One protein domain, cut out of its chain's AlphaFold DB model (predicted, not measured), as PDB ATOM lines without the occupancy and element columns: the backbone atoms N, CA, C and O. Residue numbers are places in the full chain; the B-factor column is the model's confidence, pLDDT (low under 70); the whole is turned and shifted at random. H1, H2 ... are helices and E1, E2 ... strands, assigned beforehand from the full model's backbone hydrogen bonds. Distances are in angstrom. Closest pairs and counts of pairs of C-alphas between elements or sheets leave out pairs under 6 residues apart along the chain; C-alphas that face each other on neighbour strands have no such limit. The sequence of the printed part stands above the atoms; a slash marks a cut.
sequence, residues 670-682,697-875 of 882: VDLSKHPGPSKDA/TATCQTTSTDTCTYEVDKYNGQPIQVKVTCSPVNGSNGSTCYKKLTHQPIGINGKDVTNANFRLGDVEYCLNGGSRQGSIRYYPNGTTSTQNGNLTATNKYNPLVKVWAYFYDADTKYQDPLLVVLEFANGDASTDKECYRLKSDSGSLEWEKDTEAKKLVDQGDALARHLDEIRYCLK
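AT A GLANCE: This is residues 670 to 682 and 697 to 875 of the 882 residues of an uncharacterized protein of Theileria orientalis (UniProt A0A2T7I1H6). One large antiparallel sheet of eight strands, strongly twisted and curled, makes the frame of the domain; the helix H2 packs on one of its faces, near the end of E3, the start of E4 and the end of E9. The short helix H1 packs over E9 beside H2, and a small separate hairpin, E5 and E6, sits at the other side of the sheet, with E6 beside the edge strand E10. The printed part has 192 residues with ten named strands followed by two named helices, in the order E1 to E10, H1, H2; the large sheet runs E1, E2, E3, E4, E7, E8, E9, E10. The class is mostly strand, and the whole is compact, with a radius of gyration of the C-alphas of 16.2 A and a rounded outline of 47 by 43 by 36 A.

IN THESE COORDINATES: In the large sheet, E1 is residues 701 to 704 and E2 is residues 707 to 715, 23.7 A from first to last C-alpha. E3, residues 718 to 731, runs 40.8 A from C-alpha 718 at (329.970, 256.394, 306.116) to C-alpha 731 at (313.502, 219.161, 303.422). E4, residues 734 to 748, is the longest strand by residues and measures 36.5 A. E7 is residues 800 to 808, 24.7 A; E8 is residues 819 to 826, 21.7 A; E9 is residues 830 to 840, 32.0 A; E10 is residues 846 to 849. The two-stranded sheet has E5, residues 763 to 766, and E6, residues 773 to 776. H1 is residues 853 to 856, and H2, residues 860 to 874, runs 21.5 A to C-alpha 874 at (298.698, 231.177, 316.442).

HOW THE PARTS SIT: The large sheet holds two meanders, in which each strand is the antiparallel neighbour of the one before: E1 E2 E3 E4 and E7 E8 E9 E10. They meet where E4 and E7 are antiparallel neighbours at 149 degrees, with N 743 and O 803 2.7 A apart. E3 and E4 form a hairpin at 163 degrees, with N 725 and O 742 2.9 A apart. E8 and E9 form a hairpin too, with N 822 and O 834 2.8 A apart. E2 bends by 56 degrees at residue 712, and E4 bends by 93 degrees at residue 737. From edge strand E1 to edge strand E10 the strands' lines turn by 125 degrees and the way across the sheet by 89 degrees. H2 is on the sheet, which with it forms two layers, a helix on one face of a sheet. The closest C-alphas of E3 and H2 are those of Gly 731 and Gly 860, 4.1 A apart; those of E9 and H2 are Ser 840 and Leu 874, 6.8 A apart. H1 is on the sheet over E9, at a height over the sheet of 7.9 A. H1 and H2 touch, H2 with residues 862 to 866 alone, and their closest C-alphas, those of Leu 856 and Leu 863, are 5.1 A apart. Every O i to N i+4 pair of H2 is within hydrogen-bond range, while H1 is too short for such a pair. The hairpin E5 and E6 has N 776 and O 763 2.7 A apart. The closest C-alphas of E6 and E10, those of Gly 774 and Glu 846, are 6.0 A apart. Residues 670 to 671 pair parallel with residues 763 to 764 of E5.

THE WHOLE: The two C-alphas farthest apart are those of Asn 716 and Asn 733, 49.4 A. Residues 683 to 696 are not printed, and C-alphas 682 and 697 are 13.3 A apart across this cut. The links E4 to E5, with 14 residues, and E6 to E7, with 23, are long. The mean pLDDT of the printed part is 79.0; 42 residues are under 70, among them residues 677 to 682, 749 to 756 and 780 to 794.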
ATOM      1  N   VAL A 670     318.861 244.996 314.404       90.81
ATOM      2  CA  VAL A 670     318.327 244.170 313.315       90.81
ATOM      3  C   VAL A 670     316.853 244.487 313.121       90.81
ATOM      4  O   VAL A 670     316.095 244.432 314.081       90.81
ATOM      5  N   ASP A 671     316.442 244.769 311.887       90.38
ATOM      6  CA  ASP A 671     315.038 244.981 311.533       90.38
ATOM      7  C   ASP A 671     314.558 243.820 310.659       90.38
ATOM      8  O   ASP A 671     314.889 243.730 309.476       90.38
ATOM      9  N   LEU A 672     313.776 242.921 311.257       90.19
ATOM     10  CA  LEU A 672     313.221 241.723 310.627       90.19
ATOM     11  C   LEU A 672     312.190 242.034 309.529       90.19
ATOM     12  O   LEU A 672     311.810 241.131 308.790       90.19
ATOM     13  N   SER A 673     311.731 243.286 309.406       85.75
ATOM     14  CA  SER A 673     310.858 243.711 308.303       85.75
ATOM     15  C   SER A 673     311.625 243.972 306.997       85.75
ATOM     16  O   SER A 673     311.023 244.151 305.934       85.75
ATOM     17  N   LYS A 674     312.964 244.007 307.049       87.56
ATOM     18  CA  LYS A 674     313.816 244.208 305.874       87.56
ATOM     19  C   LYS A 674     313.967 242.906 305.103       87.56
ATOM     20  O   LYS A 674     314.517 241.941 305.622       87.56
ATOM     21  N   HIS A 675     313.521 242.897 303.850       85.00
ATOM     22  CA  HIS A 675     313.565 241.716 302.997       85.00
ATOM     23  C   HIS A 675     313.766 242.087 301.518       85.00
ATOM     24  O   HIS A 675     313.279 243.128 301.063       85.00
ATOM     25  N   PRO A 676     314.459 241.241 300.737       80.56
ATOM     26  CA  PRO A 676     314.453 241.362 299.282       80.56
ATOM     27  C   PRO A 676     313.048 241.037 298.729       80.56
ATOM     28  O   PRO A 676     312.300 240.271 299.338       80.56
ATOM     29  N   GLY A 677     312.674 241.616 297.583       67.38
ATOM     30  CA  GLY A 677     311.401 241.333 296.896       67.38
ATOM     31  C   GLY A 677     310.210 242.250 297.261       67.38
ATOM     32  O   GLY A 677     310.324 243.085 298.160       67.38
ATOM     33  N   PRO A 678     309.081 242.146 296.528       53.34
ATOM     34  CA  PRO A 678     307.991 243.131 296.533       53.34
ATOM     35  C   PRO A 678     307.181 243.143 297.840       53.34
ATOM     36  O   PRO A 678     306.996 242.107 298.472       53.34
ATOM     37  N   SER A 679     306.676 244.323 298.233       53.34
ATOM     38  CA  SER A 679     305.985 244.538 299.522       53.34
ATOM     39  C   SER A 679     304.503 244.953 299.446       53.34
ATOM     40  O   SER A 679     303.870 245.047 300.500       53.34
ATOM     41  N   LYS A 680     303.886 245.139 298.264       39.06
ATOM     42  CA  LYS A 680     302.416 245.293 298.143       39.06
ATOM     43  C   LYS A 680     301.842 244.720 296.839       39.06
ATOM     44  O   LYS A 680     302.344 245.017 295.765       39.06
ATOM     45  N   ASP A 681     300.762 243.961 297.034       36.50
ATOM     46  CA  ASP A 681     299.711 243.488 296.123       36.50
ATOM     47  C   ASP A 681     300.099 242.652 294.876       36.50
ATOM     48  O   ASP A 681     300.475 243.170 293.834       36.50
ATOM     49  N   ALA A 682     299.825 241.345 295.018       34.31
ATOM     50  CA  ALA A 682     299.546 240.309 294.012       34.31
ATOM     51  C   ALA A 682     300.694 239.628 293.221       34.31
ATOM     52  O   ALA A 682     301.408 240.223 292.426       34.31
ATOM     53  N   THR A 697     308.947 247.983 294.737       46.19
ATOM     54  CA  THR A 697     310.137 248.264 295.562       46.19
ATOM     55  C   THR A 697     310.260 247.404 296.826       46.19
ATOM     56  O   THR A 697     309.351 247.365 297.658       46.19
ATOM     57  N   ALA A 698     311.431 246.786 297.000       53.97
ATOM     58  CA  ALA A 698     311.868 246.139 298.236       53.97
ATOM     59  C   ALA A 698     311.947 247.118 299.426       53.97
ATOM     60  O   ALA A 698     312.099 248.327 299.244       53.97
ATOM     61  N   THR A 699     311.889 246.600 300.660       68.81
ATOM     62  CA  THR A 699     311.995 247.405 301.902       68.81
ATOM     63  C   THR A 699     313.439 247.798 302.262       68.81
ATOM     64  O   THR A 699     313.676 248.529 303.235       68.81
ATOM     65  N   CYS A 700     314.391 247.322 301.460       70.69
ATOM     66  CA  CYS A 700     315.840 247.500 301.526       70.69
ATOM     67  C   CYS A 700     316.413 247.619 300.099       70.69
ATOM     68  O   CYS A 700     315.752 247.286 299.117       70.69
ATOM     69  N   GLN A 701     317.659 248.078 299.969       77.00
ATOM     70  CA  GLN A 701     318.311 248.259 298.672       77.00
ATOM     71  C   GLN A 701     318.704 246.899 298.079       77.00
ATOM     72  O   GLN A 701     319.595 246.227 298.594       77.00
ATOM     73  N   THR A 702     318.040 246.473 297.005       76.12
ATOM     74  CA  THR A 702     318.274 245.163 296.376       76.12
ATOM     75  C   THR A 702     319.635 245.091 295.695       76.12
ATOM     76  O   THR A 702     319.947 245.916 294.836       76.12
ATOM     77  N   THR A 703     320.412 244.065 296.033       62.84
ATOM     78  CA  THR A 703     321.672 243.708 295.360       62.84
ATOM     79  C   THR A 703     321.496 242.524 294.405       62.84
ATOM     80  O   THR A 703     322.245 242.396 293.442       62.84
ATOM     81  N   SER A 704     320.489 241.679 294.640       73.81
ATOM     82  CA  SER A 704     320.003 240.639 293.723       73.81
ATOM     83  C   SER A 704     318.541 240.290 294.049       73.81
ATOM     84  O   SER A 704     317.950 240.896 294.942       73.81
ATOM     85  N   THR A 705     317.957 239.305 293.358       74.81
ATOM     86  CA  THR A 705     316.602 238.780 293.637       74.81
ATOM     87  C   THR A 705     316.422 238.317 295.080       74.81
ATOM     88  O   THR A 705     315.374 238.541 295.674       74.81
ATOM     89  N   ASP A 706     317.467 237.722 295.653       83.50
ATOM     90  CA  ASP A 706     317.430 237.081 296.969       83.50
ATOM     91  C   ASP A 706     318.283 237.818 298.006       83.50
ATOM     92  O   ASP A 706     318.463 237.333 299.123       83.50
ATOM     93  N   THR A 707     318.843 238.984 297.662       86.25
ATOM     94  CA  THR A 707     319.694 239.749 298.580       86.25
ATOM     95  C   THR A 707     319.416 241.242 298.539       86.25
ATOM     96  O   THR A 707     319.190 241.833 297.482       86.25
ATOM     97  N   CYS A 708     319.480 241.874 299.704       88.00
ATOM     98  CA  CYS A 708     319.417 243.323 299.824       88.00
ATOM     99  C   CYS A 708     320.260 243.826 300.999       88.00
ATOM    100  O   CYS A 708     320.740 243.038 301.815       88.00
ATOM    101  N   THR A 709     320.418 245.141 301.108       90.06
ATOM    102  CA  THR A 709     321.117 245.794 302.218       90.06
ATOM    103  C   THR A 709     320.294 246.938 302.800       90.06
ATOM    104  O   THR A 709     319.510 247.588 302.103       90.06
ATOM    105  N   TYR A 710     320.454 247.194 304.094       89.12
ATOM    106  CA  TYR A 710     319.893 248.375 304.746       89.12
ATOM    107  C   TYR A 710     320.912 249.005 305.694       89.12
ATOM    108  O   TYR A 710     321.785 248.331 306.244       89.12
ATOM    109  N   GLU A 711     320.816 250.322 305.831       89.50
ATOM    110  CA  GLU A 711     321.640 251.121 306.732       89.50
ATOM    111  C   GLU A 711     321.070 251.051 308.151       89.50
ATOM    112  O   GLU A 711     319.858 251.181 308.332       89.50
ATOM    113  N   VAL A 712     321.939 250.826 309.139       87.12
ATOM    114  CA  VAL A 712     321.568 250.868 310.564       87.12
ATOM    115  C   VAL A 712     321.953 252.190 311.221       87.12
ATOM    116  O   VAL A 712     321.268 252.622 312.141       87.12
ATOM    117  N   ASP A 713     323.032 252.823 310.752       86.50
ATOM    118  CA  ASP A 713     323.529 254.115 311.232       86.50
ATOM    119  C   ASP A 713     324.598 254.682 310.270       86.50
ATOM    120  O   ASP A 713     325.078 253.980 309.370       86.50
ATOM    121  N   LYS A 714     325.037 255.928 310.499       85.19
ATOM    122  CA  LYS A 714     326.188 256.554 309.833       85.19
ATOM    123  C   LYS A 714     327.244 256.988 310.837       85.19
ATOM    124  O   LYS A 714     326.962 257.734 311.766       85.19
ATOM    125  N   TYR A 715     328.499 256.661 310.552       80.75
ATOM    126  CA  TYR A 715     329.641 257.144 311.326       80.75
ATOM    127  C   TYR A 715     330.656 257.836 310.421       80.75
ATOM    128  O   TYR A 715     331.092 257.268 309.418       80.75
ATOM    129  N   ASN A 716     331.031 259.079 310.753       77.31
ATOM    130  CA  ASN A 716     331.908 259.912 309.916       77.31
ATOM    131  C   ASN A 716     331.436 259.983 308.442       77.31
ATOM    132  O   ASN A 716     332.219 259.843 307.501       77.31
ATOM    133  N   GLY A 717     330.118 260.089 308.251       77.56
ATOM    134  CA  GLY A 717     329.463 260.131 306.940       77.56
ATOM    135  C   GLY A 717     329.396 258.789 306.197       77.56
ATOM    136  O   GLY A 717     328.798 258.732 305.126       77.56
ATOM    137  N   GLN A 718     329.972 257.714 306.743       80.06
ATOM    138  CA  GLN A 718     329.970 256.394 306.116       80.06
ATOM    139  C   GLN A 718     328.835 255.521 306.682       80.06
ATOM    140  O   GLN A 718     328.715 255.425 307.908       80.06
ATOM    141  N   PRO A 719     328.019 254.871 305.834       85.19
ATOM    142  CA  PRO A 719     326.959 253.980 306.286       85.19
ATOM    143  C   PRO A 719     327.526 252.690 306.884       85.19
ATOM    144  O   PRO A 719     328.392 252.037 306.292       85.19
ATOM    145  N   ILE A 720     326.982 252.303 308.034       85.44
ATOM    146  CA  ILE A 720     327.120 250.967 308.612       85.44
ATOM    147  C   ILE A 720     325.892 250.175 308.179       85.44
ATOM    148  O   ILE A 720     324.758 250.641 308.317       85.44
ATOM    149  N   GLN A 721     326.110 248.996 307.595       88.69
ATOM    150  CA  GLN A 721     325.054 248.277 306.886       88.69
ATOM    151  C   GLN A 721     324.907 246.825 307.337       88.69
ATOM    152  O   GLN A 721     325.848 246.169 307.795       88.69
ATOM    153  N   VAL A 722     323.702 246.305 307.122       90.12
ATOM    154  CA  VAL A 722     323.348 244.896 307.289       90.12
ATOM    155  C   VAL A 722     322.870 244.347 305.949       90.12
ATOM    156  O   VAL A 722     322.077 244.976 305.248       90.12
ATOM    157  N   LYS A 723     323.363 243.161 305.590       91.12
ATOM    158  CA  LYS A 723     322.927 242.386 304.430       91.12
ATOM    159  C   LYS A 723     321.822 241.425 304.843       91.12
ATOM    160  O   LYS A 723     321.971 240.713 305.833       91.12
ATOM    161  N   VAL A 724     320.766 241.361 304.043       91.31
ATOM    162  CA  VAL A 724     319.701 240.364 304.147       91.31
ATOM    163  C   VAL A 724     319.816 239.393 302.982       91.31
ATOM    164  O   VAL A 724     319.950 239.815 301.834       91.31
ATOM    165  N   THR A 725     319.770 238.096 303.272       91.69
ATOM    166  CA  THR A 725     319.709 237.022 302.270       91.69
ATOM    167  C   THR A 725     318.459 236.182 302.492       91.69
ATOM    168  O   THR A 725     318.234 235.716 303.609       91.69
ATOM    169  N   CYS A 726     317.666 235.983 301.444       89.69
ATOM    170  CA  CYS A 726     316.506 235.103 301.433       89.69
ATOM    171  C   CYS A 726     316.888 233.733 300.866       89.69
ATOM    172  O   CYS A 726     317.603 233.642 299.872       89.69
ATOM    173  N   SER A 727     316.427 232.658 301.500       89.31
ATOM    174  CA  SER A 727     316.628 231.291 301.010       89.31
ATOM    175  C   SER A 727     315.437 230.399 301.366       89.31
ATOM    176  O   SER A 727     314.919 230.532 302.480       89.31
ATOM    177  N   PRO A 728     315.034 229.449 300.505       87.81
ATOM    178  CA  PRO A 728     314.026 228.456 300.867       87.81
ATOM    179  C   PRO A 728     314.531 227.549 302.000       87.81
ATOM    180  O   PRO A 728     315.731 227.283 302.121       87.81
ATOM    181  N   VAL A 729     313.615 227.051 302.827       86.88
ATOM    182  CA  VAL A 729     313.898 225.972 303.781       86.88
ATOM    183  C   VAL A 729     313.717 224.645 303.053       86.88
ATOM    184  O   VAL A 729     312.613 224.342 302.610       86.88
ATOM    185  N   ASN A 730     314.781 223.853 302.922       84.69
ATOM    186  CA  ASN A 730     314.752 222.581 302.196       84.69
ATOM    187  C   ASN A 730     314.597 221.390 303.149       84.69
ATOM    188  O   ASN A 730     315.301 221.311 304.154       84.69
ATOM    189  N   GLY A 731     313.695 220.473 302.807       79.12
ATOM    190  CA  GLY A 731     313.502 219.161 303.422       79.12
ATOM    191  C   GLY A 731     314.051 218.026 302.550       79.12
ATOM    192  O   GLY A 731     314.674 218.272 301.515       79.12
ATOM    193  N   SER A 732     313.791 216.772 302.932       79.12
ATOM    194  CA  SER A 732     314.300 215.597 302.197       79.12
ATOM    195  C   SER A 732     313.749 215.487 300.768       79.12
ATOM    196  O   SER A 732     314.392 214.889 299.908       79.12
ATOM    197  N   ASN A 733     312.588 216.097 300.499       75.12
ATOM    198  CA  ASN A 733     311.883 216.050 299.210       75.12
ATOM    199  C   ASN A 733     311.886 217.392 298.444       75.12
ATOM    200  O   ASN A 733     311.084 217.569 297.529       75.12
ATOM    201  N   GLY A 734     312.762 218.341 298.798       75.75
ATOM    202  CA  GLY A 734     312.844 219.665 298.158       75.75
ATOM    203  C   GLY A 734     312.437 220.818 299.080       75.75
ATOM    204  O   GLY A 734     312.494 220.684 300.301       75.75
ATOM    205  N   SER A 735     312.065 221.974 298.518       77.50
ATOM    206  CA  SER A 735     311.664 223.144 299.314       77.50
ATOM    207  C   SER A 735     310.377 222.874 300.095       77.50
ATOM    208  O   SER A 735     309.398 222.359 299.557       77.50
ATOM    209  N   THR A 736     310.377 223.254 301.365       86.19
ATOM    210  CA  THR A 736     309.200 223.263 302.241       86.19
ATOM    211  C   THR A 736     308.349 224.515 301.978       86.19
ATOM    212  O   THR A 736     308.663 225.285 301.077       86.19
ATOM    213  N   CYS A 737     307.284 224.741 302.761       89.50
ATOM    214  CA  CYS A 737     306.434 225.943 302.659       89.50
ATOM    215  C   CYS A 737     306.986 227.159 303.429       89.50
ATOM    216  O   CYS A 737     306.212 228.005 303.896       89.50
ATOM    217  N   TYR A 738     308.297 227.200 303.656       90.62
ATOM    218  CA  TYR A 738     308.943 228.186 304.509       90.62
ATOM    219  C   TYR A 738     310.179 228.778 303.843       90.62
ATOM    220  O   TYR A 738     310.974 228.084 303.202       90.62
ATOM    221  N   LYS A 739     310.403 230.059 304.129       89.88
ATOM    222  CA  LYS A 739     311.575 230.833 303.718       89.88
ATOM    223  C   LYS A 739     312.326 231.367 304.931       89.88
ATOM    224  O   LYS A 739     311.745 231.639 305.982       89.88
ATOM    225  N   LYS A 740     313.636 231.516 304.772       92.31
ATOM    226  CA  LYS A 740     314.583 232.003 305.777       92.31
ATOM    227  C   LYS A 740     315.157 233.341 305.319       92.31
ATOM    228  O   LYS A 740     315.782 233.401 304.263       92.31
ATOM    229  N   LEU A 741     315.004 234.382 306.135       92.88
ATOM    230  CA  LEU A 741     315.682 235.668 305.955       92.88
ATOM    231  C   LEU A 741     316.851 235.774 306.923       92.88
ATOM    232  O   LEU A 741     316.643 235.746 308.129       92.88
ATOM    233  N   THR A 742     318.072 235.896 306.404       94.56
ATOM    234  CA  THR A 742     319.307 235.981 307.197       94.56
ATOM    235  C   THR A 742     319.891 237.383 307.145       94.56
ATOM    236  O   THR A 742     320.283 237.834 306.074       94.56
ATOM    237  N   HIS A 743     320.002 238.023 308.302       93.62
ATOM    238  CA  HIS A 743     320.619 239.320 308.544       93.62
ATOM    239  C   HIS A 743     322.062 239.117 309.024       93.62
ATOM    240  O   HIS A 743     322.306 238.423 310.015       93.62
ATOM    241  N   GLN A 744     323.020 239.726 308.330       91.88
ATOM    242  CA  GLN A 744     324.444 239.654 308.658       91.88
ATOM    243  C   GLN A 744     325.087 241.041 308.520       91.88
ATOM    244  O   GLN A 744     324.824 241.726 307.526       91.88
ATOM    245  N   PRO A 745     325.930 241.482 309.473       89.38
ATOM    246  CA  PRO A 745     326.609 242.758 309.346       89.38
ATOM    247  C   PRO A 745     327.567 242.713 308.159       89.38
ATOM    248  O   PRO A 745     328.253 241.714 307.927       89.38
ATOM    249  N   ILE A 746     327.600 243.810 307.412       84.62
ATOM    250  CA  ILE A 746     328.381 243.905 306.181       84.62
ATOM    251  C   ILE A 746     329.431 245.034 306.243       84.62
ATOM    252  O   ILE A 746     330.067 245.373 305.246       84.62
ATOM    253  N   GLY A 747     329.625 245.576 307.449       81.69
ATOM    254  CA  GLY A 747     330.638 246.568 307.772       81.69
ATOM    255  C   GLY A 747     330.288 247.976 307.294       81.69
ATOM    256  O   GLY A 747     329.117 248.344 307.165       81.69
ATOM    257  N   ILE A 748     331.331 248.764 307.042       78.50
ATOM    258  CA  ILE A 748     331.235 250.121 306.495       78.50
ATOM    259  C   ILE A 748     331.280 250.052 304.963       78.50
ATOM    260  O   ILE A 748     332.173 249.422 304.397       78.50
ATOM    261  N   ASN A 749     330.364 250.750 304.282       69.62
ATOM    262  CA  ASN A 749     330.290 250.856 302.811       69.62
ATOM    263  C   ASN A 749     330.017 249.559 302.029       69.62
ATOM    264  O   ASN A 749     330.236 249.534 300.815       69.62
ATOM    265  N   GLY A 750     329.580 248.481 302.682       61.97
ATOM    266  CA  GLY A 750     329.118 247.271 301.991       61.97
ATOM    267  C   GLY A 750     330.156 246.562 301.112       61.97
ATOM    268  O   GLY A 750     329.776 245.775 300.247       61.97
ATOM    269  N   LYS A 751     331.456 246.833 301.294       57.56
ATOM    270  CA  LYS A 751     332.539 246.150 300.572       57.56
ATOM    271  C   LYS A 751     333.011 244.958 301.402       57.56
ATOM    272  O   LYS A 751     333.607 245.149 302.455       57.56
ATOM    273  N   ASP A 752     332.735 243.749 300.916       51.59
ATOM    274  CA  ASP A 752     333.090 242.454 301.522       51.59
ATOM    275  C   ASP A 752     334.607 242.319 301.787       51.59
ATOM    276  O   ASP A 752     335.377 241.823 300.966       51.59
ATOM    277  N   VAL A 753     335.041 242.741 302.972       49.66
ATOM    278  CA  VAL A 753     336.315 242.363 303.592       49.66
ATOM    279  C   VAL A 753     335.982 241.811 304.969       49.66
ATOM    280  O   VAL A 753     335.741 242.571 305.895       49.66
ATOM    281  N   THR A 754     335.876 240.480 305.064       54.47
ATOM    282  CA  THR A 754     335.785 239.686 306.307       54.47
ATOM    283  C   THR A 754     335.186 240.444 307.501       54.47
ATOM    284  O   THR A 754     335.899 240.816 308.429       54.47
ATOM    285  N   ASN A 755     333.864 240.647 307.499       61.16
ATOM    286  CA  ASN A 755     333.104 241.347 308.552       61.16
ATOM    287  C   ASN A 755     333.017 240.567 309.884       61.16
ATOM    288  O   ASN A 755     332.056 240.710 310.637       61.16
ATOM    289  N   ALA A 756     334.005 239.717 310.170       61.84
ATOM    290  CA  ALA A 756     334.020 238.778 311.287       61.84
ATOM    291  C   ALA A 756     333.963 239.462 312.663       61.84
ATOM    292  O   ALA A 756     333.589 238.812 313.636       61.84
ATOM    293  N   ASN A 757     334.300 240.757 312.748       73.56
ATOM    294  CA  ASN A 757     334.351 241.484 314.018       73.56
ATOM    295  C   ASN A 757     333.264 242.561 314.181       73.56
ATOM    296  O   ASN A 757     333.210 243.223 315.222       73.56
ATOM    297  N   PHE A 758     332.376 242.729 313.196       84.06
ATOM    298  CA  PHE A 758     331.132 243.468 313.414       84.06
ATOM    299  C   PHE A 758     330.144 242.587 314.179       84.06
ATOM    300  O   PHE A 758     330.118 241.368 314.014       84.06
ATOM    301  N   ARG A 759     329.303 243.210 315.007       87.94
ATOM    302  CA  ARG A 759     328.245 242.504 315.732       87.94
ATOM    303  C   ARG A 759     326.922 243.243 315.649       87.94
ATOM    304  O   ARG A 759     326.898 244.471 315.625       87.94
ATOM    305  N   LEU A 760     325.849 242.470 315.622       90.69
ATOM    306  CA  LEU A 760     324.473 242.939 315.611       90.69
ATOM    307  C   LEU A 760     324.021 243.312 317.033       90.69
ATOM    308  O   LEU A 760     324.561 242.815 318.022       90.69
ATOM    309  N   GLY A 761     323.059 244.225 317.111       89.81
ATOM    310  CA  GLY A 761     322.419 244.688 318.340       89.81
ATOM    311  C   GLY A 761     321.112 243.950 318.623       89.81
ATOM    312  O   GLY A 761     320.955 242.780 318.278       89.81
ATOM    313  N   ASP A 762     320.164 244.651 319.242       87.25
ATOM    314  CA  ASP A 762     318.826 244.122 319.501       87.25
ATOM    315  C   ASP A 762     318.078 243.821 318.198       87.25
ATOM    316  O   ASP A 762     318.354 244.407 317.146       87.25
ATOM    317  N   VAL A 763     317.114 242.905 318.273       89.19
ATOM    318  CA  VAL A 763     316.301 242.501 317.125       89.19
ATOM    319  C   VAL A 763     314.912 243.086 317.265       89.19
ATOM    320  O   VAL A 763     314.269 242.938 318.300       89.19
ATOM    321  N   GLU A 764     314.428 243.724 316.214       88.12
ATOM    322  CA  GLU A 764     313.101 244.312 316.157       88.12
ATOM    323  C   GLU A 764     312.387 243.931 314.872       88.12
ATOM    324  O   GLU A 764     312.990 243.559 313.868       88.12
ATOM    325  N   TYR A 765     311.072 244.039 314.916       84.25
ATOM    326  CA  TYR A 765     310.212 243.997 313.758       84.25
ATOM    327  C   TYR A 765     309.437 245.310 313.702       84.25
ATOM    328  O   TYR A 765     308.567 245.557 314.544       84.25
ATOM    329  N   CYS A 766     309.763 246.150 312.720       70.50
ATOM    330  CA  CYS A 766     309.209 247.493 312.582       70.50
ATOM    331  C   CYS A 766     308.596 247.672 311.191       70.50
ATOM    332  O   CYS A 766     309.237 248.182 310.275       70.50
ATOM    333  N   LEU A 767     307.334 247.269 311.009       64.38
ATOM    334  CA  LEU A 767     306.664 247.472 309.726       64.38
ATOM    335  C   LEU A 767     306.404 248.971 309.499       64.38
ATOM    336  O   LEU A 767     305.655 249.598 310.252       64.38
ATOM    337  N   ASN A 768     306.983 249.549 308.443       52.47
ATOM    338  CA  ASN A 768     306.754 250.950 308.076       52.47
ATOM    339  C   ASN A 768     305.247 251.242 307.914       52.47
ATOM    340  O   ASN A 768     304.608 250.757 306.978       52.47
ATOM    341  N   GLY A 769     304.684 252.043 308.826       50.00
ATOM    342  CA  GLY A 769     303.268 252.436 308.824       50.00
ATOM    343  C   GLY A 769     302.280 251.380 309.343       50.00
ATOM    344  O   GLY A 769     301.074 251.583 309.219       50.00
ATOM    345  N   GLY A 770     302.756 250.263 309.907       57.16
ATOM    346  CA  GLY A 770     301.916 249.237 310.533       57.16
ATOM    347  C   GLY A 770     301.808 249.406 312.051       57.16
ATOM    348  O   GLY A 770     302.754 249.832 312.705       57.16
ATOM    349  N   SER A 771     300.671 249.019 312.636       60.66
ATOM    350  CA  SER A 771     300.470 248.993 314.098       60.66
ATOM    351  C   SER A 771     301.165 247.817 314.795       60.66
ATOM    352  O   SER A 771     301.125 247.721 316.018       60.66
ATOM    353  N   ARG A 772     301.745 246.893 314.020       71.19
ATOM    354  CA  ARG A 772     302.282 245.619 314.493       71.19
ATOM    355  C   ARG A 772     303.796 245.717 314.637       71.19
ATOM    356  O   ARG A 772     304.504 245.895 313.646       71.19
ATOM    357  N   GLN A 773     304.269 245.628 315.872       80.12
ATOM    358  CA  GLN A 773     305.673 245.789 316.248       80.12
ATOM    359  C   GLN A 773     306.079 244.697 317.231       80.12
ATOM    360  O   GLN A 773     305.222 244.110 317.883       80.12
ATOM    361  N   GLY A 774     307.374 244.439 317.359       81.50
ATOM    362  CA  GLY A 774     307.891 243.618 318.444       81.50
ATOM    363  C   GLY A 774     309.411 243.649 318.517       81.50
ATOM    364  O   GLY A 774     310.074 244.014 317.548       81.50
ATOM    365  N   SER A 775     309.967 243.260 319.665       84.00
ATOM    366  CA  SER A 775     311.414 243.263 319.881       84.00
ATOM    367  C   SER A 775     311.908 242.082 320.711       84.00
ATOM    368  O   SER A 775     311.344 241.773 321.764       84.00
ATOM    369  N   ILE A 776     313.043 241.518 320.309       83.06
ATOM    370  CA  ILE A 776     313.903 240.686 321.145       83.06
ATOM    371  C   ILE A 776     315.058 241.563 321.637       83.06
ATOM    372  O   ILE A 776     316.047 241.781 320.936       83.06
ATOM    373  N   ARG A 777     314.913 242.081 322.863       77.12
ATOM    374  CA  ARG A 777     315.943 242.876 323.547       77.12
ATOM    375  C   ARG A 777     316.991 241.957 324.158       77.12
ATOM    376  O   ARG A 777     316.851 241.507 325.297       77.12
ATOM    377  N   TYR A 778     318.006 241.650 323.366       70.75
ATOM    378  CA  TYR A 778     319.093 240.769 323.758       70.75
ATOM    379  C   TYR A 778     320.092 241.464 324.687       70.75
ATOM    380  O   TYR A 778     320.600 240.860 325.631       70.75
ATOM    381  N   TYR A 779     320.320 242.759 324.473       70.31
ATOM    382  CA  TYR A 779     321.167 243.596 325.309       70.31
ATOM    383  C   TYR A 779     320.313 244.653 326.020       70.31
ATOM    384  O   TYR A 779     320.294 245.811 325.615       70.31
ATOM    385  N   PRO A 780     319.570 244.285 327.077       57.25
ATOM    386  CA  PRO A 780     318.479 245.096 327.625       57.25
ATOM    387  C   PRO A 780     318.928 246.350 328.395       57.25
ATOM    388  O   PRO A 780     318.717 246.446 329.602       57.25
ATOM    389  N   ASN A 781     319.538 247.328 327.717       51.75
ATOM    390  CA  ASN A 781     319.915 248.644 328.252       51.75
ATOM    391  C   ASN A 781     320.578 248.601 329.648       51.75
ATOM    392  O   ASN A 781     320.376 249.488 330.472       51.75
ATOM    393  N   GLY A 782     321.348 247.550 329.944       44.50
ATOM    394  CA  GLY A 782     322.002 247.356 331.243       44.50
ATOM    395  C   GLY A 782     321.107 246.882 332.404       44.50
ATOM    396  O   GLY A 782     321.608 246.708 333.513       44.50
ATOM    397  N   THR A 783     319.824 246.600 332.171       42.94
ATOM    398  CA  THR A 783     318.865 246.088 333.172       42.94
ATOM    399  C   THR A 783     318.582 244.595 332.982       42.94
ATOM    400  O   THR A 783     318.841 244.021 331.930       42.94
ATOM    401  N   THR A 784     318.074 243.905 334.001       41.84
ATOM    402  CA  THR A 784     317.601 242.521 333.838       41.84
ATOM    403  C   THR A 784     316.282 242.526 333.067       41.84
ATOM    404  O   THR A 784     315.236 242.806 333.647       41.84
ATOM    405  N   SER A 785     316.314 242.219 331.768       44.84
ATOM    406  CA  SER A 785     315.082 241.964 331.016       44.84
ATOM    407  C   SER A 785     314.425 240.676 331.500       44.84
ATOM    408  O   SER A 785     315.021 239.602 331.434       44.84
ATOM    409  N   THR A 786     313.178 240.792 331.948       48.78
ATOM    410  CA  THR A 786     312.235 239.676 332.096       48.78
ATOM    411  C   THR A 786     311.449 239.415 330.802       48.78
ATOM    412  O   THR A 786     310.711 238.434 330.720       48.78
ATOM    413  N   GLN A 787     311.607 240.269 329.781       49.34
ATOM    414  CA  GLN A 787     310.945 240.129 328.485       49.34
ATOM    415  C   GLN A 787     311.614 239.025 327.651       49.34
ATOM    416  O   GLN A 787     312.840 238.926 327.598       49.34
ATOM    417  N   ASN A 788     310.783 238.216 326.987       52.62
ATOM    418  CA  ASN A 788     311.135 237.119 326.068       52.62
ATOM    419  C   ASN A 788     311.712 235.833 326.697       52.62
ATOM    420  O   ASN A 788     312.172 234.947 325.977       52.62
ATOM    421  N   GLY A 789     311.607 235.687 328.024       48.47
ATOM    422  CA  GLY A 789     312.067 234.509 328.767       48.47
ATOM    423  C   GLY A 789     313.589 234.498 328.902       48.47
ATOM    424  O   GLY A 789     314.285 234.329 327.911       48.47
ATOM    425  N   ASN A 790     314.091 234.695 330.130       51.62
ATOM    426  CA  ASN A 790     315.510 234.810 330.508       51.62
ATOM    427  C   ASN A 790     316.515 234.447 329.396       51.62
ATOM    428  O   ASN A 790     316.704 233.265 329.069       51.62
ATOM    429  N   LEU A 791     317.201 235.465 328.866       56.00
ATOM    430  CA  LEU A 791     318.429 235.318 328.074       56.00
ATOM    431  C   LEU A 791     319.321 234.267 328.746       56.00
ATOM    432  O   LEU A 791     319.420 234.258 329.978       56.00
ATOM    433  N   THR A 792     319.914 233.325 327.995       56.53
ATOM    434  CA  THR A 792     320.804 232.369 328.677       56.53
ATOM    435  C   THR A 792     321.937 233.146 329.355       56.53
ATOM    436  O   THR A 792     322.465 234.111 328.801       56.53
ATOM    437  N   ALA A 793     322.349 232.716 330.552       62.06
ATOM    438  CA  ALA A 793     323.565 233.244 331.174       62.06
ATOM    439  C   ALA A 793     324.803 233.037 330.274       62.06
ATOM    440  O   ALA A 793     325.787 233.760 330.404       62.06
ATOM    441  N   THR A 794     324.734 232.068 329.355       68.12
ATOM    442  CA  THR A 794     325.834 231.589 328.521       68.12
ATOM    443  C   THR A 794     326.250 232.575 327.433       68.12
ATOM    444  O   THR A 794     327.444 232.814 327.279       68.12
ATOM    445  N   ASN A 795     325.306 233.180 326.703       76.81
ATOM    446  CA  ASN A 795     325.647 234.037 325.559       76.81
ATOM    447  C   ASN A 795     325.603 235.535 325.858       76.81
ATOM    448  O   ASN A 795     325.952 236.331 324.986       76.81
ATOM    449  N   LYS A 796     325.172 235.940 327.056       74.62
ATOM    450  CA  LYS A 796     324.777 237.318 327.415       74.62
ATOM    451  C   LYS A 796     325.721 238.438 326.938       74.62
ATOM    452  O   LYS A 796     325.260 239.538 326.653       74.62
ATOM    453  N   TYR A 797     327.023 238.172 326.840       79.44
ATOM    454  CA  TYR A 797     328.036 239.145 326.399       79.44
ATOM    455  C   TYR A 797     328.750 238.757 325.097       79.44
ATOM    456  O   TYR A 797     329.626 239.484 324.630       79.44
ATOM    457  N   ASN A 798     328.383 237.624 324.501       82.44
ATOM    458  CA  ASN A 798     328.982 237.131 323.271       82.44
ATOM    459  C   ASN A 798     328.537 237.974 322.064       82.44
ATOM    460  O   ASN A 798     327.419 238.498 322.059       82.44
ATOM    461  N   PRO A 799     329.392 238.118 321.035       87.12
ATOM    462  CA  PRO A 799     329.036 238.840 319.819       87.12
ATOM    463  C   PRO A 799     327.908 238.135 319.056       87.12
ATOM    464  O   PRO A 799     328.061 236.973 318.677       87.12
ATOM    465  N   LEU A 800     326.803 238.838 318.797       89.06
ATOM    466  CA  LEU A 800     325.759 238.392 317.874       89.06
ATOM    467  C   LEU A 800     326.238 238.598 316.431       89.06
ATOM    468  O   LEU A 800     326.432 239.735 316.002       89.06
ATOM    469  N   VAL A 801     326.455 237.514 315.689       89.62
ATOM    470  CA  VAL A 801     327.080 237.566 314.353       89.62
ATOM    471  C   VAL A 801     326.085 237.382 313.214       89.62
ATOM    472  O   VAL A 801     326.322 237.885 312.115       89.62
ATOM    473  N   LYS A 802     324.965 236.693 313.463       92.06
ATOM    474  CA  LYS A 802     323.857 236.554 312.512       92.06
ATOM    475  C   LYS A 802     322.527 236.475 313.240       92.06
ATOM    476  O   LYS A 802     322.433 235.929 314.338       92.06
ATOM    477  N   VAL A 803     321.495 236.969 312.574       94.56
ATOM    478  CA  VAL A 803     320.100 236.781 312.972       94.56
ATOM    479  C   VAL A 803     319.346 236.259 311.772       94.56
ATOM    480  O   VAL A 803     319.547 236.751 310.666       94.56
ATOM    481  N   TRP A 804     318.472 235.279 311.952       95.12
ATOM    482  CA  TRP A 804     317.531 234.933 310.896       95.12
ATOM    483  C   TRP A 804     316.139 234.662 311.419       95.12
ATOM    484  O   TRP A 804     315.966 234.221 312.550       95.12
ATOM    485  N   ALA A 805     315.155 234.914 310.568       95.19
ATOM    486  CA  ALA A 805     313.760 234.630 310.846       95.19
ATOM    487  C   ALA A 805     313.167 233.717 309.771       95.19
ATOM    488  O   ALA A 805     313.529 233.797 308.592       95.19
ATOM    489  N   TYR A 806     312.269 232.836 310.204       94.75
ATOM    490  CA  TYR A 806     311.508 231.945 309.340       94.75
ATOM    491  C   TYR A 806     310.104 232.493 309.123       94.75
ATOM    492  O   TYR A 806     309.411 232.834 310.082       94.75
ATOM    493  N   PHE A 807     309.688 232.532 307.862       91.44
ATOM    494  CA  PHE A 807     308.378 233.007 307.431       91.44
ATOM    495  C   PHE A 807     307.687 231.926 306.615       91.44
ATOM    496  O   PHE A 807     308.340 231.144 305.922       91.44
ATOM    497  N   TYR A 808     306.360 231.902 306.673       91.31
ATOM    498  CA  TYR A 808     305.562 231.068 305.783       91.31
ATOM    499  C   TYR A 808     305.610 231.626 304.355       91.31
ATOM    500  O   TYR A 808     305.573 232.840 304.161       91.31
ATOM    501  N   ASP A 809     305.658 230.777 303.333       85.12
ATOM    502  CA  ASP A 809     305.796 231.252 301.948       85.12
ATOM    503  C   ASP A 809     304.607 232.102 301.496       85.12
ATOM    504  O   ASP A 809     304.795 233.109 300.808       85.12
ATOM    505  N   ALA A 810     303.394 231.755 301.945       83.56
ATOM    506  CA  ALA A 810     302.196 232.542 301.652       83.56
ATOM    507  C   ALA A 810     302.087 233.823 302.497       83.56
ATOM    508  O   ALA A 810     301.233 234.663 302.211       83.56
ATOM    509  N   ASP A 811     302.946 234.004 303.509       80.31
ATOM    510  CA  ASP A 811     303.143 235.305 304.145       80.31
ATOM    511  C   ASP A 811     303.990 236.185 303.215       80.31
ATOM    512  O   ASP A 811     305.207 236.357 303.341       80.31
ATOM    513  N   THR A 812     303.316 236.702 302.193       76.00
ATOM    514  CA  THR A 812     303.892 237.573 301.160       76.00
ATOM    515  C   THR A 812     304.228 238.964 301.690       76.00
ATOM    516  O   THR A 812     304.962 239.702 301.042       76.00
ATOM    517  N   LYS A 813     303.724 239.314 302.879       75.75
ATOM    518  CA  LYS A 813     303.950 240.604 303.540       75.75
ATOM    519  C   LYS A 813     304.977 240.516 304.668       75.75
ATOM    520  O   LYS A 813     305.233 241.532 305.310       75.75
ATOM    521  N   TYR A 814     305.544 239.330 304.903       82.44
ATOM    522  CA  TYR A 814     306.521 239.063 305.957       82.44
ATOM    523  C   TYR A 814     306.024 239.535 307.331       82.44
ATOM    524  O   TYR A 814     306.777 240.132 308.092       82.44
ATOM    525  N   GLN A 815     304.736 239.338 307.621       82.50
ATOM    526  CA  GLN A 815     304.049 239.793 308.834       82.50
ATOM    527  C   GLN A 815     304.288 238.902 310.051       82.50
ATOM    528  O   GLN A 815     304.202 239.386 311.181       82.50
ATOM    529  N   ASP A 816     304.600 237.629 309.818       86.75
ATOM    530  CA  ASP A 816     304.653 236.585 310.832       86.75
ATOM    531  C   ASP A 816     306.043 235.926 310.855       86.75
ATOM    532  O   ASP A 816     306.230 234.830 310.320       86.75
ATOM    533  N   PRO A 817     307.050 236.560 311.480       91.75
ATOM    534  CA  PRO A 817     308.331 235.918 311.778       91.75
ATOM    535  C   PRO A 817     308.131 234.823 312.841       91.75
ATOM    536  O   PRO A 817     308.287 235.062 314.041       91.75
ATOM    537  N   LEU A 818     307.765 233.619 312.392       93.81
ATOM    538  CA  LEU A 818     307.341 232.488 313.228       93.81
ATOM    539  C   LEU A 818     308.427 232.030 314.203       93.81
ATOM    540  O   LEU A 818     308.138 231.664 315.340       93.81
ATOM    541  N   LEU A 819     309.679 232.040 313.757       95.38
ATOM    542  CA  LEU A 819     310.829 231.632 314.550       95.38
ATOM    543  C   LEU A 819     312.000 232.553 314.237       95.38
ATOM    544  O   LEU A 819     312.384 232.677 313.076       95.38
ATOM    545  N   VAL A 820     312.582 233.156 315.268       94.94
ATOM    546  CA  VAL A 820     313.784 233.986 315.174       94.94
ATOM    547  C   VAL A 820     314.946 233.244 315.815       94.94
ATOM    548  O   VAL A 820     314.824 232.710 316.916       94.94
ATOM    549  N   VAL A 821     316.082 233.212 315.130       94.81
ATOM    550  CA  VAL A 821     317.304 232.565 315.593       94.81
ATOM    551  C   VAL A 821     318.417 233.595 315.687       94.81
ATOM    552  O   VAL A 821     318.693 234.322 314.733       94.81
ATOM    553  N   LEU A 822     319.053 233.631 316.851       92.75
ATOM    554  CA  LEU A 822     320.221 234.438 317.166       92.75
ATOM    555  C   LEU A 822     321.448 233.522 317.165       92.75
ATOM    556  O   LEU A 822     321.461 232.525 317.887       92.75
ATOM    557  N   GLU A 823     322.466 233.845 316.372       91.38
ATOM    558  CA  GLU A 823     323.728 233.101 316.327       91.38
ATOM    559  C   GLU A 823     324.869 233.932 316.914       91.38
ATOM    560  O   GLU A 823     325.188 235.023 316.431       91.38
ATOM    561  N   PHE A 824     325.504 233.384 317.948       88.00
ATOM    562  CA  PHE A 824     326.573 234.019 318.708       88.00
ATOM    563  C   PHE A 824     327.919 233.379 318.410       88.00
ATOM    564  O   PHE A 824     328.023 232.157 318.336       88.00
ATOM    565  N   ALA A 825     328.969 234.193 318.328       84.50
ATOM    566  CA  ALA A 825     330.337 233.690 318.336       84.50
ATOM    567  C   ALA A 825     330.719 233.219 319.752       84.50
ATOM    568  O   ALA A 825     330.637 233.994 320.707       84.50
ATOM    569  N   ASN A 826     331.161 231.967 319.887       72.62
ATOM    570  CA  ASN A 826     331.523 231.342 321.159       72.62
ATOM    571  C   ASN A 826     332.914 230.674 321.061       72.62
ATOM    572  O   ASN A 826     333.029 229.480 320.788       72.62
ATOM    573  N   GLY A 827     333.990 231.446 321.264       64.38
ATOM    574  CA  GLY A 827     335.378 230.959 321.149       64.38
ATOM    575  C   GLY A 827     335.894 230.833 319.702       64.38
ATOM    576  O   GLY A 827     335.289 231.370 318.779       64.38
ATOM    577  N   ASP A 828     337.031 230.154 319.497       53.22
ATOM    578  CA  ASP A 828     337.853 230.270 318.267       53.22
ATOM    579  C   ASP A 828     337.357 229.505 317.017       53.22
ATOM    580  O   ASP A 828     338.038 229.516 315.996       53.22
ATOM    581  N   ALA A 829     336.168 228.890 317.047       57.31
ATOM    582  CA  ALA A 829     335.498 228.366 315.837       57.31
ATOM    583  C   ALA A 829     334.022 227.957 316.031       57.31
ATOM    584  O   ALA A 829     333.382 227.525 315.074       57.31
ATOM    585  N   SER A 830     333.482 228.028 317.252       66.56
ATOM    586  CA  SER A 830     332.135 227.536 317.555       66.56
ATOM    587  C   SER A 830     331.127 228.680 317.577       66.56
ATOM    588  O   SER A 830     331.434 229.789 318.023       66.56
ATOM    589  N   THR A 831     329.911 228.409 317.107       80.88
ATOM    590  CA  THR A 831     328.763 229.294 317.296       80.88
ATOM    591  C   THR A 831     327.751 228.640 318.222       80.88
ATOM    592  O   THR A 831     327.592 227.420 318.227       80.88
ATOM    593  N   ASP A 832     327.070 229.447 319.033       86.88
ATOM    594  CA  ASP A 832     325.899 228.987 319.773       86.88
ATOM    595  C   ASP A 832     324.640 229.661 319.239       86.88
ATOM    596  O   ASP A 832     324.663 230.828 318.844       86.88
ATOM    597  N   LYS A 833     323.535 228.915 319.224       88.94
ATOM    598  CA  LYS A 833     322.246 229.394 318.722       88.94
ATOM    599  C   LYS A 833     321.240 229.517 319.856       88.94
ATOM    600  O   LYS A 833     321.107 228.615 320.691       88.94
ATOM    601  N   GLU A 834     320.479 230.601 319.836       89.25
ATOM    602  CA  GLU A 834     319.265 230.767 320.630       89.25
ATOM    603  C   GLU A 834     318.074 230.977 319.707       89.25
ATOM    604  O   GLU A 834     318.170 231.687 318.712       89.25
ATOM    605  N   CYS A 835     316.957 230.333 320.022       91.56
ATOM    606  CA  CYS A 835     315.759 230.342 319.196       91.56
ATOM    607  C   CYS A 835     314.594 230.927 319.989       91.56
ATOM    608  O   CYS A 835     314.459 230.655 321.182       91.56
ATOM    609  N   TYR A 836     313.768 231.723 319.321       91.50
ATOM    610  CA  TYR A 836     312.641 232.437 319.899       91.50
ATOM    611  C   TYR A 836     311.435 232.258 318.979       91.50
ATOM    612  O   TYR A 836     311.429 232.758 317.852       91.50
ATOM    613  N   ARG A 837     310.433 231.505 319.433       92.50
ATOM    614  CA  ARG A 837     309.202 231.281 318.668       92.50
ATOM    615  C   ARG A 837     308.223 232.418 318.888       92.50
ATOM    616  O   ARG A 837     308.152 232.975 319.984       92.50
ATOM    617  N   LEU A 838     307.449 232.733 317.862       91.31
ATOM    618  CA  LEU A 838     306.368 233.699 317.951       91.31
ATOM    619  C   LEU A 838     305.252 233.128 318.836       91.31
ATOM    620  O   LEU A 838     304.709 232.059 318.562       91.31
ATOM    621  N   LYS A 839     304.944 233.839 319.919       88.25
ATOM    622  CA  LYS A 839     303.945 233.462 320.925       88.25
ATOM    623  C   LYS A 839     302.606 234.150 320.692       88.25
ATOM    624  O   LYS A 839     301.559 233.541 320.883       88.25
ATOM    625  N   SER A 840     302.650 235.427 320.326       82.88
ATOM    626  CA  SER A 840     301.471 236.245 320.052       82.88
ATOM    627  C   SER A 840     301.689 237.032 318.772       82.88
ATOM    628  O   SER A 840     302.735 237.653 318.584       82.88
ATOM    629  N   ASP A 841     300.681 237.009 317.908       76.56
ATOM    630  CA  ASP A 841     300.556 237.829 316.705       76.56
ATOM    631  C   ASP A 841     299.498 238.940 316.854       76.56
ATOM    632  O   ASP A 841     299.326 239.779 315.964       76.56
ATOM    633  N   SER A 842     298.783 238.957 317.983       70.44
ATOM    634  CA  SER A 842     297.609 239.796 318.193       70.44
ATOM    635  C   SER A 842     297.991 241.209 318.646       70.44
ATOM    636  O   SER A 842     298.262 241.478 319.812       70.44
ATOM    637  N   GLY A 843     298.013 242.142 317.695       71.00
ATOM    638  CA  GLY A 843     298.342 243.551 317.937       71.00
ATOM    639  C   GLY A 843     299.849 243.816 317.991       71.00
ATOM    640  O   GLY A 843     300.342 244.586 317.174       71.00
ATOM    641  N   SER A 844     300.575 243.139 318.884       80.00
ATOM    642  CA  SER A 844     302.039 243.191 319.014       80.00
ATOM    643  C   SER A 844     302.638 241.800 318.809       80.00
ATOM    644  O   SER A 844     302.059 240.809 319.250       80.00
ATOM    645  N   LEU A 845     303.796 241.727 318.148       85.88
ATOM    646  CA  LEU A 845     304.592 240.507 318.063       85.88
ATOM    647  C   LEU A 845     305.322 240.293 319.386       85.88
ATOM    648  O   LEU A 845     306.066 241.162 319.844       85.88
ATOM    649  N   GLU A 846     305.135 239.119 319.973       87.31
ATOM    650  CA  GLU A 846     305.866 238.692 321.161       87.31
ATOM    651  C   GLU A 846     306.513 237.346 320.888       87.31
ATOM    652  O   GLU A 846     305.836 236.416 320.447       87.31
ATOM    653  N   TRP A 847     307.804 237.223 321.186       88.50
ATOM    654  CA  TRP A 847     308.507 235.953 321.077       88.50
ATOM    655  C   TRP A 847     308.874 235.428 322.453       88.50
ATOM    656  O   TRP A 847     309.170 236.176 323.382       88.50
ATOM    657  N   GLU A 848     308.903 234.112 322.569       87.19
ATOM    658  CA  GLU A 848     309.406 233.432 323.750       87.19
ATOM    659  C   GLU A 848     310.479 232.431 323.356       87.19
ATOM    660  O   GLU A 848     310.473 231.868 322.260       87.19
ATOM    661  N   LYS A 849     311.419 232.214 324.269       87.06
ATOM    662  CA  LYS A 849     312.509 231.268 324.079       87.06
ATOM    663  C   LYS A 849     312.002 229.863 323.747       87.06
ATOM    664  O   LYS A 849     311.156 229.314 324.449       87.06
ATOM    665  N   ASP A 850     312.594 229.263 322.722       90.25
ATOM    666  CA  ASP A 850     312.264 227.933 322.225       90.25
ATOM    667  C   ASP A 850     313.498 227.022 322.243       90.25
ATOM    668  O   ASP A 850     314.369 227.061 321.370       90.25
ATOM    669  N   THR A 851     313.597 226.193 323.280       88.62
ATOM    670  CA  THR A 851     314.707 225.247 323.442       88.62
ATOM    671  C   THR A 851     314.610 224.040 322.515       88.62
ATOM    672  O   THR A 851     315.635 223.411 322.254       88.62
ATOM    673  N   GLU A 852     313.412 223.704 322.029       90.38
ATOM    674  CA  GLU A 852     313.233 222.603 321.080       90.38
ATOM    675  C   GLU A 852     313.674 223.031 319.689       90.38
ATOM    676  O   GLU A 852     314.478 222.332 319.072       90.38
ATOM    677  N   ALA A 853     313.276 224.230 319.253       90.69
ATOM    678  CA  ALA A 853     313.709 224.790 317.979       90.69
ATOM    679  C   ALA A 853     315.234 224.734 317.822       90.69
ATOM    680  O   ALA A 853     315.707 224.314 316.772       90.69
ATOM    681  N   LYS A 854     316.012 225.025 318.876       87.81
ATOM    682  CA  LYS A 854     317.487 224.938 318.861       87.81
ATOM    683  C   LYS A 854     318.025 223.588 318.365       87.81
ATOM    684  O   LYS A 854     319.067 223.563 317.720       87.81
ATOM    685  N   LYS A 855     317.340 222.479 318.664       90.94
ATOM    686  CA  LYS A 855     317.731 221.127 318.222       90.94
ATOM    687  C   LYS A 855     317.334 220.862 316.771       90.94
ATOM    688  O   LYS A 855     317.949 220.024 316.125       90.94
ATOM    689  N   LEU A 856     316.291 221.540 316.298       92.31
ATOM    690  CA  LEU A 856     315.646 221.317 315.007       92.31
ATOM    691  C   LEU A 856     316.156 222.261 313.919       92.31
ATOM    692  O   LEU A 856     316.058 221.933 312.741       92.31
ATOM    693  N   VAL A 857     316.699 223.425 314.285       85.25
ATOM    694  CA  VAL A 857     317.356 224.330 313.338       85.25
ATOM    695  C   VAL A 857     318.428 223.545 312.575       85.25
ATOM    696  O   VAL A 857     319.221 222.830 313.175       85.25
ATOM    697  N   ASP A 858     318.414 223.672 311.247       84.44
ATOM    698  CA  ASP A 858     319.215 222.911 310.270       84.44
ATOM    699  C   ASP A 858     318.708 221.488 309.934       84.44
ATOM    700  O   ASP A 858     319.235 220.854 309.023       84.44
ATOM    701  N   GLN A 859     317.634 221.006 310.570       88.88
ATOM    702  CA  GLN A 859     316.974 219.735 310.239       88.88
ATOM    703  C   GLN A 859     315.719 219.963 309.386       88.88
ATOM    704  O   GLN A 859     314.607 219.931 309.903       88.88
ATOM    705  N   GLY A 860     315.899 220.185 308.079       86.81
ATOM    706  CA  GLY A 860     314.856 220.521 307.091       86.81
ATOM    707  C   GLY A 860     313.412 220.111 307.422       86.81
ATOM    708  O   GLY A 860     312.586 220.965 307.747       86.81
ATOM    709  N   ASP A 861     313.111 218.809 307.380       88.38
ATOM    710  CA  ASP A 861     311.748 218.294 307.609       88.38
ATOM    711  C   ASP A 861     311.264 218.478 309.056       88.38
ATOM    712  O   ASP A 861     310.102 218.804 309.303       88.38
ATOM    713  N   ALA A 862     312.150 218.277 310.033       92.50
ATOM    714  CA  ALA A 862     311.795 218.382 311.444       92.50
ATOM    715  C   ALA A 862     311.532 219.840 311.853       92.50
ATOM    716  O   ALA A 862     310.603 220.103 312.614       92.50
ATOM    717  N   LEU A 863     312.302 220.779 311.297       94.38
ATOM    718  CA  LEU A 863     312.092 222.212 311.449       94.38
ATOM    719  C   LEU A 863     310.766 222.650 310.826       94.38
ATOM    720  O   LEU A 863     310.023 223.386 311.465       94.38
ATOM    721  N   ALA A 864     310.450 222.191 309.612       92.12
ATOM    722  CA  ALA A 864     309.197 222.548 308.947       92.12
ATOM    723  C   ALA A 864     307.970 222.122 309.767       92.12
ATOM    724  O   ALA A 864     307.062 222.926 309.969       92.12
ATOM    725  N   ARG A 865     307.988 220.908 310.333       92.62
ATOM    726  CA  ARG A 865     306.936 220.436 311.246       92.62
ATOM    727  C   ARG A 865     306.820 221.307 312.503       92.62
ATOM    728  O   ARG A 865     305.713 221.617 312.923       92.62
ATOM    729  N   HIS A 866     307.940 221.744 313.076       95.25
ATOM    730  CA  HIS A 866     307.930 222.658 314.227       95.25
ATOM    731  C   HIS A 866     307.354 224.038 313.875       95.25
ATOM    732  O   HIS A 866     306.598 224.623 314.647       95.25
ATOM    733  N   LEU A 867     307.665 224.560 312.685       93.94
ATOM    734  CA  LEU A 867     307.083 225.810 312.185       93.94
ATOM    735  C   LEU A 867     305.565 225.679 311.951       93.94
ATOM    736  O   LEU A 867     304.824 226.615 312.262       93.94
ATOM    737  N   ASP A 868     305.091 224.515 311.487       91.94
ATOM    738  CA  ASP A 868     303.657 224.213 311.378       91.94
ATOM    739  C   ASP A 868     302.969 224.224 312.749       91.94
ATOM    740  O   ASP A 868     301.872 224.771 312.877       91.94
ATOM    741  N   GLU A 869     303.613 223.669 313.779       92.31
ATOM    742  CA  GLU A 869     303.108 223.675 315.158       92.31
ATOM    743  C   GLU A 869     302.983 225.102 315.711       92.31
ATOM    744  O   GLU A 869     301.929 225.460 316.244       92.31
ATOM    745  N   ILE A 870     304.005 225.949 315.523       92.62
ATOM    746  CA  ILE A 870     303.953 227.368 315.918       92.62
ATOM    747  C   ILE A 870     302.783 228.061 315.213       92.62
ATOM    748  O   ILE A 870     301.939 228.689 315.856       92.62
ATOM    749  N   ARG A 871     302.682 227.906 313.889       90.06
ATOM    750  CA  ARG A 871     301.617 228.519 313.091       90.06
ATOM    751  C   ARG A 871     300.231 228.015 313.492       90.06
ATOM    752  O   ARG A 871     299.281 228.792 313.492       90.06
ATOM    753  N   TYR A 872     300.093 226.731 313.815       86.94
ATOM    754  CA  TYR A 872     298.836 226.154 314.286       86.94
ATOM    755  C   TYR A 872     298.404 226.770 315.622       86.94
ATOM    756  O   TYR A 872     297.239 227.137 315.760       86.94
ATOM    757  N   CYS A 873     299.338 226.962 316.556       85.56
ATOM    758  CA  CYS A 873     299.080 227.597 317.852       85.56
ATOM    759  C   CYS A 873     298.648 229.069 317.742       85.56
ATOM    760  O   CYS A 873     297.892 229.541 318.588       85.56
ATOM    761  N   LEU A 874     299.086 229.784 316.699       83.69
ATOM    762  CA  LEU A 874     298.698 231.177 316.442       83.69
ATOM    763  C   LEU A 874     297.305 231.308 315.790       83.69
ATOM    764  O   LEU A 874     296.695 232.378 315.819       83.69
ATOM    765  N   LYS A 875     296.738 230.229 315.228       73.44
ATOM    766  CA  LYS A 875     295.393 230.281 314.635       73.44
ATOM    767  C   LYS A 875     294.339 230.500 315.719       73.44
ATOM    768  O   LYS A 875     294.161 229.680 316.615       73.44
TER     769      LYS A 875